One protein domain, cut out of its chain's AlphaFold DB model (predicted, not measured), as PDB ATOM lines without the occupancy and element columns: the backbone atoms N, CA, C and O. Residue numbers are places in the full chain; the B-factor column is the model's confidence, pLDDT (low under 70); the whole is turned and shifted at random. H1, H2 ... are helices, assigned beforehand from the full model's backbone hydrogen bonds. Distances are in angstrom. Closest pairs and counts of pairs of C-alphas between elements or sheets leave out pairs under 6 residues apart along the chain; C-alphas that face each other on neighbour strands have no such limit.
ATOM      1  N   SER A  10      33.410 -15.796   9.933       77.19
ATOM      2  CA  SER A  10      33.619 -15.575  11.353       77.19
ATOM      3  C   SER A  10      34.478 -14.328  11.547       77.19
ATOM      4  O   SER A  10      35.229 -13.891  10.667       77.19
ATOM      5  N   ALA A  11      34.375 -13.741  12.733       76.31
ATOM      6  CA  ALA A  11      35.156 -12.562  13.048       76.31
ATOM      7  C   ALA A  11      36.673 -12.794  12.979       76.31
ATOM      8  O   ALA A  11      37.423 -11.882  12.629       76.31
ATOM      9  N   GLU A  12      37.102 -14.013  13.301       81.25
ATOM     10  CA  GLU A  12      38.493 -14.444  13.210       81.25
ATOM     11  C   GLU A  12      38.929 -14.606  11.749       81.25
ATOM     12  O   GLU A  12      39.973 -14.083  11.372       81.25
ATOM     13  N   GLU A  13      38.108 -15.228  10.896       81.44
ATOM     14  CA  GLU A  13      38.405 -15.364   9.461       81.44
ATOM     15  C   GLU A  13      38.536 -14.004   8.768       81.44
ATOM     16  O   GLU A  13      39.458 -13.806   7.977       81.44
ATOM     17  N   PHE A  14      37.663 -13.045   9.095       80.31
ATOM     18  CA  PHE A  14      37.764 -11.683   8.568       80.31
ATOM     19  C   PHE A  14      39.051 -10.988   9.009       80.31
ATOM     20  O   PHE A  14      39.742 -10.382   8.192       80.31
ATOM     21  N   TYR A  15      39.407 -11.113  10.285       84.25
ATOM     22  CA  TYR A  15      40.638 -10.534  10.807       84.25
ATOM     23  C   TYR A  15      41.894 -11.152  10.167       84.25
ATOM     24  O   TYR A  15      42.798 -10.427   9.750       84.25
ATOM     25  N   VAL A  16      41.932 -12.479  10.016       87.06
ATOM     26  CA  VAL A  16      43.037 -13.188   9.355       87.06
ATOM     27  C   VAL A  16      43.166 -12.774   7.885       87.06
ATOM     28  O   VAL A  16      44.284 -12.557   7.414       87.06
ATOM     29  N   ASP A  17      42.052 -12.607   7.166       84.75
ATOM     30  CA  ASP A  17      42.060 -12.117   5.780       84.75
ATOM     31  C   ASP A  17      42.593 -10.677   5.681       84.75
ATOM     32  O   ASP A  17      43.417 -10.393   4.808       84.75
ATOM     33  N   LEU A  18      42.221  -9.782   6.608       87.00
ATOM     34  CA  LEU A  18      42.789  -8.428   6.670       87.00
ATOM     35  C   LEU A  18      44.313  -8.463   6.842       87.00
ATOM     36  O   LEU A  18      45.028  -7.826   6.067       87.00
ATOM     37  N   LEU A  19      44.825  -9.241   7.800       90.94
ATOM     38  CA  LEU A  19      46.271  -9.367   8.024       90.94
ATOM     39  C   LEU A  19      46.995  -9.968   6.811       90.94
ATOM     40  O   LEU A  19      48.085  -9.520   6.445       90.94
ATOM     41  N   ALA A  20      46.387 -10.956   6.149       89.94
ATOM     42  CA  ALA A  20      46.938 -11.546   4.934       89.94
ATOM     43  C   ALA A  20      47.034 -10.523   3.788       89.94
ATOM     44  O   ALA A  20      48.025 -10.522   3.052       89.94
ATOM     45  N   ARG A  21      46.040  -9.635   3.645       91.06
ATOM     46  CA  ARG A  21      46.069  -8.538   2.663       91.06
ATOM     47  C   ARG A  21      47.119  -7.484   2.997       91.06
ATOM     48  O   ARG A  21      47.812  -7.042   2.084       91.06
ATOM     49  N   VAL A  22      47.260  -7.102   4.271       94.50
ATOM     50  CA  VAL A  22      48.303  -6.154   4.713       94.50
ATOM     51  C   VAL A  22      49.678  -6.660   4.285       94.50
ATOM     52  O   VAL A  22      50.395  -5.954   3.579       94.50
ATOM     53  N   ASN A  23      50.011  -7.906   4.634       94.69
ATOM     54  CA  ASN A  23      51.308  -8.492   4.296       94.69
ATOM     55  C   ASN A  23      51.544  -8.536   2.782       94.69
ATOM     56  O   ASN A  23      52.608  -8.120   2.324       94.69
ATOM     57  N   LEU A  24      50.538  -8.953   2.001       94.81
ATOM     58  CA  LEU A  24      50.656  -8.965   0.543       94.81
ATOM     59  C   LEU A  24      50.952  -7.565  -0.009       94.81
ATOM     60  O   LEU A  24      51.849  -7.404  -0.831       94.81
ATOM     61  N   PHE A  25      50.212  -6.543   0.418       96.31
ATOM     62  CA  PHE A  25      50.395  -5.201  -0.126       96.31
ATOM     63  C   PHE A  25      51.712  -4.549   0.300       96.31
ATOM     64  O   PHE A  25      52.290  -3.789  -0.476       96.31
ATOM     65  N   VAL A  26      52.239  -4.886   1.479       97.25
ATOM     66  CA  VAL A  26      53.598  -4.489   1.880       97.25
ATOM     67  C   VAL A  26      54.644  -5.128   0.963       97.25
ATOM     68  O   VAL A  26      55.558  -4.444   0.499       97.25
ATOM     69  N   GLU A  27      54.510  -6.419   0.658       97.00
ATOM     70  CA  GLU A  27      55.411  -7.125  -0.266       97.00
ATOM     71  C   GLU A  27      55.321  -6.581  -1.697       97.00
ATOM     72  O   GLU A  27      56.348  -6.337  -2.338       97.00
ATOM     73  N   LEU A  28      54.108  -6.316  -2.189       97.06
ATOM     74  CA  LEU A  28      53.885  -5.697  -3.496       97.06
ATOM     75  C   LEU A  28      54.466  -4.285  -3.553       97.06
ATOM     76  O   LEU A  28      55.106  -3.933  -4.541       97.06
ATOM     77  N   SER A  29      54.315  -3.493  -2.488       97.88
ATOM     78  CA  SER A  29      54.892  -2.150  -2.420       97.88
ATOM     79  C   SER A  29      56.412  -2.176  -2.603       97.88
ATOM     80  O   SER A  29      56.947  -1.406  -3.401       97.88
ATOM     81  N   ARG A  30      57.100  -3.114  -1.940       98.12
ATOM     82  CA  ARG A  30      58.546  -3.334  -2.110       98.12
ATOM     83  C   ARG A  30      58.889  -3.800  -3.523       98.12
ATOM     84  O   ARG A  30      59.745  -3.210  -4.166       98.12
ATOM     85  N   THR A  31      58.153  -4.779  -4.043       97.38
ATOM     86  CA  THR A  31      58.369  -5.323  -5.395       97.38
ATOM     87  C   THR A  31      58.233  -4.244  -6.475       97.38
ATOM     88  O   THR A  31      59.042  -4.164  -7.405       97.38
ATOM     89  N   TYR A  32      57.225  -3.377  -6.359       97.31
ATOM     90  CA  TYR A  32      57.043  -2.258  -7.277       97.31
ATOM     91  C   TYR A  32      58.102  -1.177  -7.100       97.31
ATOM     92  O   TYR A  32      58.537  -0.601  -8.099       97.31
ATOM     93  N   ALA A  33      58.548  -0.932  -5.868       97.31
ATOM     94  CA  ALA A  33      59.636  -0.006  -5.611       97.31
ATOM     95  C   ALA A  33      60.940  -0.463  -6.281       97.31
ATOM     96  O   ALA A  33      61.541   0.310  -7.026       97.31
ATOM     97  N   ASP A  34      61.299  -1.737  -6.117       97.25
ATOM     98  CA  ASP A  34      62.472  -2.354  -6.748       97.25
ATOM     99  C   ASP A  34      62.380  -2.332  -8.283       97.25
ATOM    100  O   ASP A  34      63.384  -2.199  -8.982       97.25
ATOM    101  N   SER A  35      61.157  -2.401  -8.818       96.19
ATOM    102  CA  SER A  35      60.878  -2.317 -10.258       96.19
ATOM    103  C   SER A  35      60.815  -0.879 -10.796       96.19
ATOM    104  O   SER A  35      60.494  -0.682 -11.968       96.19
ATOM    105  N   GLY A  36      61.069   0.137  -9.964       95.00
ATOM    106  CA  GLY A  36      61.031   1.545 -10.369       95.00
ATOM    107  C   GLY A  36      59.628   2.066 -10.700       95.00
ATOM    108  O   GLY A  36      59.495   2.989 -11.504       95.00
ATOM    109  N   ARG A  37      58.585   1.479 -10.098       94.44
ATOM    110  CA  ARG A  37      57.170   1.835 -10.290       94.44
ATOM    111  C   ARG A  37      56.607   2.556  -9.057       94.44
ATOM    112  O   ARG A  37      55.914   1.931  -8.247       94.44
ATOM    113  N   PRO A  38      56.921   3.853  -8.859       92.25
ATOM    114  CA  PRO A  38      56.537   4.585  -7.653       92.25
ATOM    115  C   PRO A  38      55.018   4.683  -7.467       92.25
ATOM    116  O   PRO A  38      54.543   4.656  -6.336       92.25
ATOM    117  N   GLU A  39      54.245   4.757  -8.548       91.50
ATOM    118  CA  GLU A  39      52.784   4.839  -8.519       91.50
ATOM    119  C   GLU A  39      52.150   3.575  -7.922       91.50
ATOM    120  O   GLU A  39      51.306   3.656  -7.028       91.50
ATOM    121  N   ALA A  40      52.617   2.401  -8.354       93.69
ATOM    122  CA  ALA A  40      52.126   1.115  -7.872       93.69
ATOM    123  C   ALA A  40      52.651   0.805  -6.462       93.69
ATOM    124  O   ALA A  40      51.920   0.257  -5.632       93.69
ATOM    125  N   ALA A  41      53.891   1.211  -6.165       95.81
ATOM    126  CA  ALA A  41      54.488   1.065  -4.843       95.81
ATOM    127  C   ALA A  41      53.726   1.875  -3.782       95.81
ATOM    128  O   ALA A  41      53.376   1.332  -2.730       95.81
ATOM    129  N   VAL A  42      53.411   3.142  -4.077       92.75
ATOM    130  CA  VAL A  42      52.613   4.014  -3.199       92.75
ATOM    131  C   VAL A  42      51.187   3.495  -3.057       92.75
ATOM    132  O   VAL A  42      50.719   3.365  -1.930       92.75
ATOM    133  N   ALA A  43      50.516   3.140  -4.159       90.75
ATOM    134  CA  ALA A  43      49.157   2.599  -4.099       90.75
ATOM    135  C   ALA A  43      49.084   1.342  -3.219       90.75
ATOM    136  O   ALA A  43      48.186   1.220  -2.388       90.75
ATOM    137  N   SER A  44      50.057   0.434  -3.355       94.62
ATOM    138  CA  SER A  44      50.135  -0.779  -2.534       94.62
ATOM    139  C   SER A  44      50.365  -0.441  -1.062       94.62
ATOM    140  O   SER A  44      49.666  -0.963  -0.198       94.62
ATOM    141  N   GLN A  45      51.270   0.493  -0.756       95.56
ATOM    142  CA  GLN A  45      51.497   0.915   0.628       95.56
ATOM    143  C   GLN A  45      50.251   1.559   1.252       95.56
ATOM    144  O   GLN A  45      49.942   1.292   2.408       95.56
ATOM    145  N   TRP A  46      49.508   2.367   0.494       89.81
ATOM    146  CA  TRP A  46      48.236   2.930   0.950       89.81
ATOM    147  C   TRP A  46      47.180   1.855   1.189       89.81
ATOM    148  O   TRP A  46      46.503   1.894   2.214       89.81
ATOM    149  N   GLY A  47      47.088   0.859   0.304       88.75
ATOM    150  CA  GLY A  47      46.253  -0.319   0.528       88.75
ATOM    151  C   GLY A  47      46.591  -1.011   1.852       88.75
ATOM    152  O   GLY A  47      45.696  -1.271   2.655       88.75
ATOM    153  N   ALA A  48      47.881  -1.237   2.121       93.88
ATOM    154  CA  ALA A  48      48.346  -1.817   3.381       93.88
ATOM    155  C   ALA A  48      48.000  -0.946   4.602       93.88
ATOM    156  O   ALA A  48      47.538  -1.475   5.612       93.88
ATOM    157  N   ASP A  49      48.180   0.374   4.521       92.00
ATOM    158  CA  ASP A  49      47.894   1.299   5.624       92.00
ATOM    159  C   ASP A  49      46.389   1.333   5.961       92.00
ATOM    160  O   ASP A  49      46.021   1.244   7.135       92.00
ATOM    161  N   VAL A  50      45.513   1.373   4.947       86.56
ATOM    162  CA  VAL A  50      44.049   1.325   5.129       86.56
ATOM    163  C   VAL A  50      43.611  -0.002   5.746       86.56
ATOM    164  O   VAL A  50      42.808  -0.016   6.678       86.56
ATOM    165  N   LEU A  51      44.157  -1.126   5.277       88.38
ATOM    166  CA  LEU A  51      43.853  -2.443   5.845       88.38
ATOM    167  C   LEU A  51      44.404  -2.603   7.266       88.38
ATOM    168  O   LEU A  51      43.766  -3.240   8.103       88.38
ATOM    169  N   THR A  52      45.543  -1.979   7.571       92.94
ATOM    170  CA  THR A  52      46.089  -1.934   8.933       92.94
ATOM    171  C   THR A  52      45.137  -1.171   9.850       92.94
ATOM    172  O   THR A  52      44.765  -1.691  10.901       92.94
ATOM    173  N   LEU A  53      44.655   0.005   9.432       88.88
ATOM    174  CA  LEU A  53      43.619   0.747  10.155       88.88
ATOM    175  C   LEU A  53      42.362  -0.108  10.370       88.88
ATOM    176  O   LEU A  53      41.873  -0.191  11.496       88.88
ATOM    177  N   GLN A  54      41.864  -0.776   9.326       85.25
ATOM    178  CA  GLN A  54      40.697  -1.656   9.435       85.25
ATOM    179  C   GLN A  54      40.934  -2.808  10.418       85.25
ATOM    180  O   GLN A  54      40.038  -3.123  11.193       85.25
ATOM    181  N   SER A  55      42.134  -3.396  10.445       88.88
ATOM    182  CA  SER A  55      42.473  -4.479  11.379       88.88
ATOM    183  C   SER A  55      42.477  -4.014  12.840       88.88
ATOM    184  O   SER A  55      41.914  -4.690  13.698       88.88
ATOM    185  N   VAL A  56      43.031  -2.828  13.122       89.56
ATOM    186  CA  VAL A  56      43.051  -2.250  14.476       89.56
ATOM    187  C   VAL A  56      41.643  -1.847  14.910       89.56
ATOM    188  O   VAL A  56      41.219  -2.142  16.026       89.56
ATOM    189  N   ALA A  57      40.881  -1.213  14.016       85.50
ATOM    190  CA  ALA A  57      39.488  -0.877  14.276       85.50
ATOM    191  C   ALA A  57      38.657  -2.141  14.556       85.50
ATOM    192  O   ALA A  57      37.869  -2.162  15.501       85.50
ATOM    193  N   TRP A  58      38.868  -3.213  13.788       84.56
ATOM    194  CA  TRP A  58      38.171  -4.483  13.967       84.56
ATOM    195  C   TRP A  58      38.374  -5.080  15.360       84.56
ATOM    196  O   TRP A  58      37.390  -5.422  16.016       84.56
ATOM    197  N   GLU A  59      39.616  -5.145  15.847       84.44
ATOM    198  CA  GLU A  59      39.934  -5.664  17.188       84.44
ATOM    199  C   GLU A  59      39.188  -4.928  18.302       84.44
ATOM    200  O   GLU A  59      38.761  -5.540  19.282       84.44
ATOM    201  N   ARG A  60      38.982  -3.620  18.135       80.06
ATOM    202  CA  ARG A  60      38.236  -2.804  19.093       80.06
ATOM    203  C   ARG A  60      36.738  -3.041  19.011       80.06
ATOM    204  O   ARG A  60      36.082  -3.129  20.042       80.06
ATOM    205  N   ILE A  61      36.183  -3.134  17.805       79.12
ATOM    206  CA  ILE A  61      34.731  -3.216  17.595       79.12
ATOM    207  C   ILE A  61      34.201  -4.612  17.930       79.12
ATOM    208  O   ILE A  61      33.119  -4.738  18.509       79.12
ATOM    209  N   VAL A  62      34.944  -5.662  17.572       75.69
ATOM    210  CA  VAL A  62      34.475  -7.053  17.646       75.69
ATOM    211  C   VAL A  62      34.166  -7.508  19.076       75.69
ATOM    212  O   VAL A  62      33.302  -8.356  19.283       75.69
ATOM    213  N   VAL A  63      34.821  -6.909  20.073       66.50
ATOM    214  CA  VAL A  63      34.622  -7.229  21.496       66.50
ATOM    215  C   VAL A  63      33.336  -6.608  22.057       66.50
ATOM    216  O   VAL A  63      32.763  -7.130  23.012       66.50
ATOM    217  N   VAL A  64      32.857  -5.505  21.475       60.69
ATOM    218  CA  VAL A  64      31.783  -4.672  22.051       60.69
ATOM    219  C   VAL A  64      30.525  -4.571  21.188       60.69
ATOM    220  O   VAL A  64      29.474  -4.198  21.711       60.69
ATOM    221  N   SER A  65      30.580  -4.917  19.899       61.66
ATOM    222  CA  SER A  65      29.438  -4.785  18.987       61.66
ATOM    223  C   SER A  65      28.817  -6.128  18.609       61.66
ATOM    224  O   SER A  65      29.503  -7.063  18.206       61.66
ATOM    225  N   ARG A  66      27.479  -6.194  18.650       56.78
ATOM    226  CA  ARG A  66      26.700  -7.315  18.086       56.78
ATOM    227  C   ARG A  66      26.677  -7.310  16.550       56.78
ATOM    228  O   ARG A  66      26.383  -8.344  15.962       56.78
ATOM    229  N   SER A  67      27.016  -6.174  15.932       61.03
ATOM    230  CA  SER A  67      27.098  -5.965  14.481       61.03
ATOM    231  C   SER A  67      28.379  -5.183  14.156       61.03
ATOM    232  O   SER A  67      28.334  -3.970  13.954       61.03
ATOM    233  N   PRO A  68      29.558  -5.827  14.157       60.50
ATOM    234  CA  PRO A  68      30.840  -5.126  14.063       60.50
ATOM    235  C   PRO A  68      31.131  -4.508  12.684       60.50
ATOM    236  O   PRO A  68      32.054  -3.709  12.554       60.50
ATOM    237  N   GLN A  69      30.341  -4.839  11.658       66.38
ATOM    238  CA  GLN A  69      30.551  -4.339  10.299       66.38
ATOM    239  C   GLN A  69      30.136  -2.873  10.114       66.38
ATOM    240  O   GLN A  69      30.877  -2.126   9.485       66.38
ATOM    241  N   GLU A  70      29.006  -2.430  10.677       63.66
ATOM    242  CA  GLU A  70      28.542  -1.039  10.517       63.66
ATOM    243  C   GLU A  70      29.541  -0.021  11.103       63.66
ATOM    244  O   GLU A  70      29.968   0.870  10.366       63.66
ATOM    245  N   PRO A  71      30.040  -0.182  12.348       59.09
ATOM    246  CA  PRO A  71      31.033   0.742  12.896       59.09
ATOM    247  C   PRO A  71      32.369   0.694  12.144       59.09
ATOM    248  O   PRO A  71      33.068   1.704  12.061       59.09
ATOM    249  N   LEU A  72      32.731  -0.462  11.570       65.75
ATOM    250  CA  LEU A  72      33.941  -0.596  10.757       65.75
ATOM    251  C   LEU A  72      33.820   0.215   9.460       65.75
ATOM    252  O   LEU A  72      34.761   0.922   9.097       65.75
ATOM    253  N   PHE A  73      32.667   0.152   8.785       69.12
ATOM    254  CA  PHE A  73      32.401   0.968   7.600       69.12
ATOM    255  C   PHE A  73      32.417   2.460   7.927       69.12
ATOM    256  O   PHE A  73      33.011   3.228   7.178       69.12
ATOM    257  N   GLU A  74      31.847   2.875   9.059       67.50
ATOM    258  CA  GLU A  74      31.866   4.278   9.490       67.50
ATOM    259  C   GLU A  74      33.271   4.792   9.830       67.50
ATOM    260  O   GLU A  74      33.586   5.953   9.566       67.50
ATOM    261  N   ILE A  75      34.126   3.965  10.442       65.38
ATOM    262  CA  ILE A  75      35.528   4.324  10.706       65.38
ATOM    263  C   ILE A  75      36.310   4.395   9.394       65.38
ATOM    264  O   ILE A  75      37.066   5.342   9.184       65.38
ATOM    265  N   GLY A  76      36.091   3.437   8.489       64.50
ATOM    266  CA  GLY A  76      36.671   3.455   7.149       64.50
ATOM    267  C   GLY A  76      36.263   4.700   6.359       64.50
ATOM    268  O   GLY A  76      37.127   5.373   5.806       64.50
ATOM    269  N   ALA A  77      34.974   5.049   6.365       65.44
ATOM    270  CA  ALA A  77      34.443   6.237   5.705       65.44
ATOM    271  C   ALA A  77      35.057   7.522   6.275       65.44
ATOM    272  O   ALA A  77      35.563   8.332   5.509       65.44
ATOM    273  N   ARG A  78      35.127   7.672   7.605       65.31
ATOM    274  CA  ARG A  78      35.753   8.842   8.248       65.31
ATOM    275  C   ARG A  78      37.246   8.964   7.963       65.31
ATOM    276  O   ARG A  78      37.740  10.068   7.754       65.31
ATOM    277  N   ALA A  79      37.977   7.852   7.947       61.50
ATOM    278  CA  ALA A  79      39.395   7.860   7.605       61.50
ATOM    279  C   ALA A  79      39.622   8.233   6.134       61.50
ATOM    280  O   ALA A  79      40.517   9.018   5.835       61.50
ATOM    281  N   LEU A  80      38.786   7.716   5.227       63.34
ATOM    282  CA  LEU A  80      38.778   8.101   3.816       63.34
ATOM    283  C   LEU A  80      38.436   9.591   3.660       63.34
ATOM    284  O   LEU A  80      39.207  10.321   3.048       63.34
ATOM    285  N   GLU A  81      37.365  10.081   4.282       62.25
ATOM    286  CA  GLU A  81      36.985  11.502   4.288       62.25
ATOM    287  C   GLU A  81      38.094  12.405   4.845       62.25
ATOM    288  O   GLU A  81      38.400  13.438   4.254       62.25
ATOM    289  N   GLY A  82      38.748  12.006   5.939       53.31
ATOM    290  CA  GLY A  82      39.862  12.745   6.536       53.31
ATOM    291  C   GLY A  82      41.140  12.749   5.692       53.31
ATOM    292  O   GLY A  82      41.930  13.684   5.773       53.31
ATOM    293  N   MET A  83      41.315  11.752   4.822       53.97
ATOM    294  CA  MET A  83      42.316  11.765   3.749       53.97
ATOM    295  C   MET A  83      41.870  12.597   2.526       53.97
ATOM    296  O   MET A  83      42.600  12.656   1.538       53.97
ATOM    297  N   GLY A  84      40.692  13.236   2.569       49.84
ATOM    298  CA  GLY A  84      40.098  13.992   1.459       49.84
ATOM    299  C   GLY A  84      39.382  13.120   0.418       49.84
ATOM    300  O   GLY A  84      39.043  13.598  -0.661       49.84
ATOM    301  N   VAL A  85      39.151  11.837   0.714       50.22
ATOM    302  CA  VAL A  85      38.671  10.790  -0.210       50.22
ATOM    303  C   VAL A  85      37.145  10.727  -0.295       50.22
ATOM    304  O   VAL A  85      36.551   9.653  -0.292       50.22
ATOM    305  N   GLY A  86      36.487  11.887  -0.388       42.50
ATOM    306  CA  GLY A  86      35.053  11.961  -0.718       42.50
ATOM    307  C   GLY A  86      34.768  11.599  -2.184       42.50
ATOM    308  O   GLY A  86      33.709  11.075  -2.511       42.50
ATOM    309  N   ASP A  87      35.758  11.826  -3.049       52.47
ATOM    310  CA  ASP A  87      35.849  11.336  -4.422       52.47
ATOM    311  C   ASP A  87      37.292  10.848  -4.605       52.47
ATOM    312  O   ASP A  87      38.236  11.626  -4.446       52.47
ATOM    313  N   LEU A  88      37.475   9.552  -4.881       51.47
ATOM    314  CA  LEU A  88      38.797   8.932  -5.029       51.47
ATOM    315  C   LEU A  88      39.656   9.653  -6.077       51.47
ATOM    316  O   LEU A  88      40.864   9.761  -5.892       51.47
ATOM    317  N   THR A  89      39.066  10.213  -7.135       49.19
ATOM    318  CA  THR A  89      39.830  10.997  -8.113       49.19
ATOM    319  C   THR A  89      40.240  12.359  -7.546       49.19
ATOM    320  O   THR A  89      41.378  12.772  -7.765       49.19
ATOM    321  N   ILE A  90      39.374  13.043  -6.790       48.47
ATOM    322  CA  ILE A  90      39.670  14.369  -6.210       48.47
ATOM    323  C   ILE A  90      40.689  14.261  -5.070       48.47
ATOM    324  O   ILE A  90      41.635  15.036  -5.035       48.47
ATOM    325  N   ALA A  91      40.581  13.253  -4.203       52.03
ATOM    326  CA  ALA A  91      41.533  13.005  -3.114       52.03
ATOM    327  C   ALA A  91      42.954  12.765  -3.621       52.03
ATOM    328  O   ALA A  91      43.923  13.337  -3.121       52.03
ATOM    329  N   PHE A  92      43.070  11.899  -4.633       56.19
ATOM    330  CA  PHE A  92      44.348  11.633  -5.269       56.19
ATOM    331  C   PHE A  92      44.822  12.878  -6.021       56.19
ATOM    332  O   PHE A  92      45.983  13.242  -5.884       56.19
ATOM    333  N   ALA A  93      43.955  13.589  -6.745       54.28
ATOM    334  CA  ALA A  93      44.331  14.826  -7.430       54.28
ATOM    335  C   ALA A  93      44.813  15.933  -6.470       54.28
ATOM    336  O   ALA A  93      45.775  16.624  -6.802       54.28
ATOM    337  N   ASP A  94      44.220  16.065  -5.281       56.59
ATOM    338  CA  ASP A  94      44.611  17.039  -4.256       56.59
ATOM    339  C   ASP A  94      45.904  16.632  -3.538       56.59
ATOM    340  O   ASP A  94      46.798  17.462  -3.358       56.59
ATOM    341  N   MET A  95      46.079  15.346  -3.203       58.31
ATOM    342  CA  MET A  95      47.350  14.837  -2.664       58.31
ATOM    343  C   MET A  95      48.509  14.941  -3.663       58.31
ATOM    344  O   MET A  95      49.660  15.099  -3.244       58.31
ATOM    345  N   LEU A  96      48.203  14.854  -4.959       55.81
ATOM    346  CA  LEU A  96      49.144  14.948  -6.077       55.81
ATOM    347  C   LEU A  96      49.233  16.371  -6.666       55.81
ATOM    348  O   LEU A  96      49.950  16.583  -7.644       55.81
ATOM    349  N   SER A  97      48.516  17.346  -6.095       50.94
ATOM    350  CA  SER A  97      48.481  18.725  -6.589       50.94
ATOM    351  C   SER A  97      49.846  19.416  -6.429       50.94
ATOM    352  O   SER A  97      50.535  19.193  -5.435       50.94
ATOM    353  N   PRO A  98      50.254  20.327  -7.335       43.41
ATOM    354  CA  PRO A  98      51.530  21.049  -7.246       43.41
ATOM    355  C   PRO A  98      51.714  21.899  -5.979       43.41
ATOM    356  O   PRO A  98      52.848  22.190  -5.611       43.41
ATOM    357  N   ALA A  99      50.637  22.266  -5.270       50.78
ATOM    358  CA  ALA A  99      50.738  22.888  -3.942       50.78
ATOM    359  C   ALA A  99      51.281  21.908  -2.878       50.78
ATOM    360  O   ALA A  99      51.955  22.322  -1.937       50.78
ATOM    361  N   ALA A 100      51.070  20.602  -3.078       49.53
ATOM    362  CA  ALA A 100      51.749  19.508  -2.384       49.53
ATOM    363  C   ALA A 100      53.126  19.161  -3.001       49.53
ATOM    364  O   ALA A 100      53.838  18.292  -2.487       49.53
ATOM    365  N   GLY A 101      53.547  19.878  -4.052       44.72
ATOM    366  CA  GLY A 101      54.810  19.750  -4.795       44.72
ATOM    367  C   GLY A 101      56.086  20.076  -4.008       44.72
ATOM    368  O   GLY A 101      57.143  20.275  -4.597       44.72
ATOM    369  N   GLN A 102      56.012  20.103  -2.676       51.69
ATOM    370  CA  GLN A 102      57.170  20.093  -1.782       51.69
ATOM    371  C   GLN A 102      57.609  18.677  -1.378       51.69
ATOM    372  O   GLN A 102      58.644  18.525  -0.730       51.69
ATOM    373  N   ARG A 103      56.861  17.624  -1.737       63.59
ATOM    374  CA  ARG A 103      57.237  16.245  -1.388       63.59
ATOM    375  C   ARG A 103      58.183  15.672  -2.437       63.59
ATOM    376  O   ARG A 103      57.774  15.334  -3.542       63.59
ATOM    377  N   SER A 104      59.458  15.563  -2.079       69.81
ATOM    378  CA  SER A 104      60.508  15.053  -2.964       69.81
ATOM    379  C   SER A 104      60.468  13.530  -3.153       69.81
ATOM    380  O   SER A 104      60.918  13.056  -4.196       69.81
ATOM    381  N   SER A 105      59.905  12.766  -2.204       87.56
ATOM    382  CA  SER A 105      59.918  11.294  -2.225       87.56
ATOM    383  C   SER A 105      58.538  10.636  -2.125       87.56
ATOM    384  O   SER A 105      57.588  11.196  -1.568       87.56
ATOM    385  N   ALA A 106      58.439   9.405  -2.635       91.44
ATOM    386  CA  ALA A 106      57.265   8.547  -2.486       91.44
ATOM    387  C   ALA A 106      56.963   8.264  -1.004       91.44
ATOM    388  O   ALA A 106      55.802   8.305  -0.594       91.44
ATOM    389  N   ALA A 107      57.996   8.080  -0.174       92.56
ATOM    390  CA  ALA A 107      57.837   7.972   1.275       92.56
ATOM    391  C   ALA A 107      57.203   9.234   1.880       92.56
ATOM    392  O   ALA A 107      56.311   9.135   2.721       92.56
ATOM    393  N   GLY A 108      57.616  10.429   1.439       88.75
ATOM    394  CA  GLY A 108      57.019  11.695   1.870       88.75
ATOM    395  C   GLY A 108      55.529  11.796   1.534       88.75
ATOM    396  O   GLY A 108      54.744  12.267   2.357       88.75
ATOM    397  N   LEU A 109      55.127  11.303   0.359       86.19
ATOM    398  CA  LEU A 109      53.720  11.227  -0.036       86.19
ATOM    399  C   LEU A 109      52.920  10.283   0.879       86.19
ATOM    400  O   LEU A 109      51.855  10.660   1.363       86.19
ATOM    401  N   VAL A 110      53.457   9.098   1.189       90.12
ATOM    402  CA  VAL A 110      52.802   8.152   2.107       90.12
ATOM    403  C   VAL A 110      52.719   8.690   3.536       90.12
ATOM    404  O   VAL A 110      51.675   8.563   4.170       90.12
ATOM    405  N   ARG A 111      53.769   9.343   4.047       91.25
ATOM    406  CA  ARG A 111      53.747   9.973   5.380       91.25
ATOM    407  C   ARG A 111      52.643  11.008   5.512       91.25
ATOM    408  O   ARG A 111      51.926  10.991   6.502       91.25
ATOM    409  N   ALA A 112      52.476  11.861   4.509       83.62
ATOM    410  CA  ALA A 112      51.419  12.858   4.542       83.62
ATOM    411  C   ALA A 112      50.018  12.233   4.524       83.62
ATOM    412  O   ALA A 112      49.125  12.708   5.223       83.62
ATOM    413  N   ALA A 113      49.828  11.147   3.770       82.38
ATOM    414  CA  ALA A 113      48.578  10.392   3.809       82.38
ATOM    415  C   ALA A 113      48.326   9.782   5.196       82.38
ATOM    416  O   ALA A 113      47.220   9.888   5.725       82.38
ATOM    417  N   ARG A 114      49.369   9.226   5.830       89.50
ATOM    418  CA  ARG A 114      49.305   8.748   7.218       89.50
ATOM    419  C   ARG A 114      48.934   9.872   8.181       89.50
ATOM    420  O   ARG A 114      48.043   9.675   8.989       89.50
ATOM    421  N   GLU A 115      49.562  11.041   8.094       86.44
ATOM    422  CA  GLU A 115      49.241  12.195   8.948       86.44
ATOM    423  C   GLU A 115      47.772  12.620   8.814       86.44
ATOM    424  O   GLU A 115      47.090  12.793   9.827       86.44
ATOM    425  N   ALA A 116      47.260  12.710   7.583       80.06
ATOM    426  CA  ALA A 116      45.859  13.028   7.320       80.06
ATOM    427  C   ALA A 116      44.915  11.969   7.919       80.06
ATOM    428  O   ALA A 116      44.024  12.310   8.700       80.06
ATOM    429  N   MET A 117      45.170  10.681   7.660       82.88
ATOM    430  CA  MET A 117      44.420   9.564   8.248       82.88
ATOM    431  C   MET A 117      44.431   9.610   9.784       82.88
ATOM    432  O   MET A 117      43.391   9.464  10.422       82.88
ATOM    433  N   MET A 118      45.594   9.855  10.391       84.62
ATOM    434  CA  MET A 118      45.764   9.923  11.845       84.62
ATOM    435  C   MET A 118      45.008  11.099  12.469       84.62
ATOM    436  O   MET A 118      44.547  10.994  13.607       84.62
ATOM    437  N   SER A 119      44.868  12.213  11.747       83.00
ATOM    438  CA  SER A 119      44.099  13.378  12.202       83.00
ATOM    439  C   SER A 119      42.587  13.115  12.266       83.00
ATOM    440  O   SER A 119      41.889  13.763  13.043       83.00
ATOM    441  N   ALA A 120      42.100  12.130  11.506       78.75
ATOM    442  CA  ALA A 120      40.683  11.789  11.378       78.75
ATOM    443  C   ALA A 120      40.175  10.789  12.434       78.75
ATOM    444  O   ALA A 120      38.969  10.579  12.560       78.75
ATOM    445  N   ILE A 121      41.085  10.161  13.181       81.56
ATOM    446  CA  ILE A 121      40.787   9.124  14.177       81.56
ATOM    447  C   ILE A 121      41.112   9.592  15.600       81.56
ATOM    448  O   ILE A 121      41.912  10.511  15.799       81.56
ATOM    449  N   ASP A 122      40.497   8.955  16.601       85.31
ATOM    450  CA  ASP A 122      40.746   9.252  18.015       85.31
ATOM    451  C   ASP A 122      42.178   8.899  18.460       85.31
ATOM    452  O   ASP A 122      42.899   8.147  17.801       85.31
ATOM    453  N   ASN A 123      42.607   9.471  19.590       88.62
ATOM    454  CA  ASN A 123      43.975   9.329  20.100       88.62
ATOM    455  C   ASN A 123      44.361   7.877  20.408       88.62
ATOM    456  O   ASN A 123      45.522   7.501  20.212       88.62
ATOM    457  N   ASP A 124      43.415   7.070  20.881       86.94
ATOM    458  CA  ASP A 124      43.704   5.696  21.263       86.94
ATOM    459  C   ASP A 124      43.930   4.868  19.990       86.94
ATOM    460  O   ASP A 124      44.927   4.152  19.889       86.94
ATOM    461  N   LEU A 125      43.058   5.020  18.981       85.56
ATOM    462  CA  LEU A 125      43.183   4.334  17.691       85.56
ATOM    463  C   LEU A 125      44.450   4.782  16.960       85.56
ATOM    464  O   LEU A 125      45.161   3.961  16.382       85.56
ATOM    465  N   ARG A 126      44.782   6.076  17.047       89.38
ATOM    466  CA  ARG A 126      46.025   6.642  16.513       89.38
ATOM    467  C   ARG A 126      47.256   5.976  17.120       89.38
ATOM    468  O   ARG A 126      48.191   5.646  16.391       89.38
ATOM    469  N   THR A 127      47.269   5.775  18.437       91.75
ATOM    470  CA  THR A 127      48.411   5.184  19.151       91.75
ATOM    471  C   THR A 127      48.636   3.738  18.715       91.75
ATOM    472  O   THR A 127      49.754   3.366  18.352       91.75
ATOM    473  N   GLU A 128      47.568   2.940  18.670       92.12
ATOM    474  CA  GLU A 128      47.637   1.549  18.218       92.12
ATOM    475  C   GLU A 128      48.039   1.448  16.746       92.12
ATOM    476  O   GLU A 128      48.972   0.713  16.418       92.12
ATOM    477  N   LEU A 129      47.409   2.232  15.866       91.88
ATOM    478  CA  LEU A 129      47.732   2.240  14.442       91.88
ATOM    479  C   LEU A 129      49.196   2.617  14.195       91.88
ATOM    480  O   LEU A 129      49.880   1.932  13.440       91.88
ATOM    481  N   THR A 130      49.705   3.650  14.872       93.69
ATOM    482  CA  THR A 130      51.104   4.092  14.728       93.69
ATOM    483  C   THR A 130      52.091   2.959  15.005       93.69
ATOM    484  O   THR A 130      53.076   2.822  14.286       93.69
ATOM    485  N   SER A 131      51.810   2.113  16.000       93.56
ATOM    486  CA  SER A 131      52.680   0.982  16.349       93.56
ATOM    487  C   SER A 131      52.681  -0.159  15.322       93.56
ATOM    488  O   SER A 131      53.576  -1.002  15.354       93.56
ATOM    489  N   ARG A 132      51.695  -0.194  14.415       94.00
ATOM    490  CA  ARG A 132      51.492  -1.282  13.444       94.00
ATOM    491  C   ARG A 132      51.768  -0.898  12.000       94.00
ATOM    492  O   ARG A 132      51.874  -1.776  11.150       94.00
ATOM    493  N   LEU A 133      51.879   0.394  11.708       95.25
ATOM    494  CA  LEU A 133      52.225   0.850  10.370       95.25
ATOM    495  C   LEU A 133      53.627   0.379   9.977       95.25
ATOM    496  O   LEU A 133      54.595   0.525  10.723       95.25
ATOM    497  N   HIS A 134      53.745  -0.142   8.758       96.44
ATOM    498  CA  HIS A 134      55.014  -0.651   8.255       96.44
ATOM    499  C   HIS A 134      56.008   0.486   7.929       96.44
ATOM    500  O   HIS A 134      55.578   1.575   7.516       96.44
ATOM    501  N   PRO A 135      57.330   0.260   8.082       96.31
ATOM    502  CA  PRO A 135      58.364   1.205   7.656       96.31
ATOM    503  C   PRO A 135      58.295   1.525   6.157       96.31
ATOM    504  O   PRO A 135      57.804   0.719   5.368       96.31
ATOM    505  N   LEU A 136      58.813   2.695   5.772       96.81
ATOM    506  CA  LEU A 136      58.735   3.232   4.404       96.81
ATOM    507  C   LEU A 136      60.095   3.291   3.692       96.81
ATOM    508  O   LEU A 136      60.219   3.981   2.683       96.81
ATOM    509  N   ASP A 137      61.110   2.597   4.211       96.88
ATOM    510  CA  ASP A 137      62.499   2.708   3.744       96.88
ATOM    511  C   ASP A 137      62.638   2.421   2.237       96.88
ATOM    512  O   ASP A 137      63.389   3.098   1.536       96.88
ATOM    513  N   HIS A 138      61.847   1.477   1.708       96.44
ATOM    514  CA  HIS A 138      61.826   1.119   0.282       96.44
ATOM    515  C   HIS A 138      61.278   2.225  -0.632       96.44
ATOM    516  O   HIS A 138      61.476   2.172  -1.841       96.44
ATOM    517  N   LEU A 139      60.609   3.241  -0.081       96.31
ATOM    518  CA  LEU A 139      60.036   4.358  -0.838       96.31
ATOM    519  C   LEU A 139      60.884   5.635  -0.779       96.31
ATOM    520  O   LEU A 139      60.546   6.614  -1.445       96.31
ATOM    521  N   GLU A 140      61.960   5.666   0.011       94.31
ATOM    522  CA  GLU A 140      62.739   6.894   0.229       94.31
ATOM    523  C   GLU A 140      63.517   7.340  -1.004       94.31
ATOM    524  O   GLU A 140      63.575   8.529  -1.316       94.31
ATOM    525  N   ALA A 141      64.094   6.380  -1.727       91.31
ATOM    526  CA  ALA A 141      64.882   6.652  -2.924       91.31
ATOM    527  C   ALA A 141      64.017   6.966  -4.158       91.31
ATOM    528  O   ALA A 141      64.533   7.419  -5.180       91.31
ATOM    529  N   LEU A 142      62.708   6.720  -4.084       93.62
ATOM    530  CA  LEU A 142      61.788   6.957  -5.186       93.62
ATOM    531  C   LEU A 142      61.256   8.380  -5.146       93.62
ATOM    532  O   LEU A 142      60.853   8.878  -4.093       93.62
ATOM    533  N   ARG A 143      61.152   9.010  -6.318       91.69
ATOM    534  CA  ARG A 143      60.421  10.273  -6.448       91.69
ATOM    535  C   ARG A 143      58.949  10.078  -6.088       91.69
ATOM    536  O   ARG A 143      58.379   9.018  -6.351       91.69
ATOM    537  N   ALA A 144      58.317  11.124  -5.569       88.62
ATOM    538  CA  ALA A 144      56.868  11.126  -5.414       88.62
ATOM    539  C   ALA A 144      56.190  10.925  -6.790       88.62
ATOM    540  O   ALA A 144      56.516  11.662  -7.737       88.62
ATOM    541  N   PRO A 145      55.275   9.946  -6.938       87.50
ATOM    542  CA  PRO A 145      54.491   9.822  -8.157       87.50
ATOM    543  C   PRO A 145      53.613  11.065  -8.334       87.50
ATOM    544  O   PRO A 145      53.231  11.721  -7.369       87.50
TER     545      PRO A 145
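What this domain is: This is residues 10 to 145 of the 278 residues of the protein "Unannotated protein" of freshwater metagenome (UniProt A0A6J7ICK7). A long helical hairpin, H1 and H2, makes the long axis; H2 runs through the middle, with H1 along one side and the shorter H3, H5 and H6 packing on parts of it away from H1. H3 and H5 meet at their ends in a corner, and H4 lies at the margin, touching no helix. The printed part has 136 residues with six named helices, H1 to H6 in chain order, and no named strand: all helix. It is compact, with a radius of gyration of the C-alphas of 15.1 A, but elongated, spanning 45 by 28 by 25 A.

How they stand to each other: H2, residues 38 to 62, is the hub, touching four helices. H1, residues 11 to 34, forms a hairpin with it at a shallow tilt of 19 degrees, opposite ways; the closest C-alphas, of Ser 29 and Ala 41, are 4.0 A apart. H5, residues 106 to 119, touches H2 at residues 38 to 49 alone, the same way at a shallow tilt of 26 degrees, closest at C-alphas 42 and 106, 6.5 A. H3, residues 69 to 82, makes a hairpin with H2 at a steep tilt of 42 degrees, closest at C-alphas 57 and 72, 6.6 A. H6, residues 123 to 132, touches H2 at a steep tilt of 54 degrees, closest at C-alphas 53 and 129, 6.1 A. H3 and H5 touch only at their ends, closest at C-alphas 79 and 117, 5.3 A. H4, residues 88 to 95, is near H3. In the six helices every O i to N i+4 pair is within hydrogen-bond range.

Where its parts are: H2 is 35.5 A long from C-alpha 38 at (56.537, 4.585, -7.653), and H1 35.2 A from C-alpha 11 at (35.156, -12.562, 13.048). H5 measures 20.3 A, H3 19.8 A, H6 14.6 A and H4 10.7 A.

The domain as a whole: The C-alphas farthest apart, of Arg 66 and Ala 141, are 45.8 A apart. The printed part has no cut and no long link; residues 133 to 145 hold no named element. Residues 63 to 104 have pLDDT under 70.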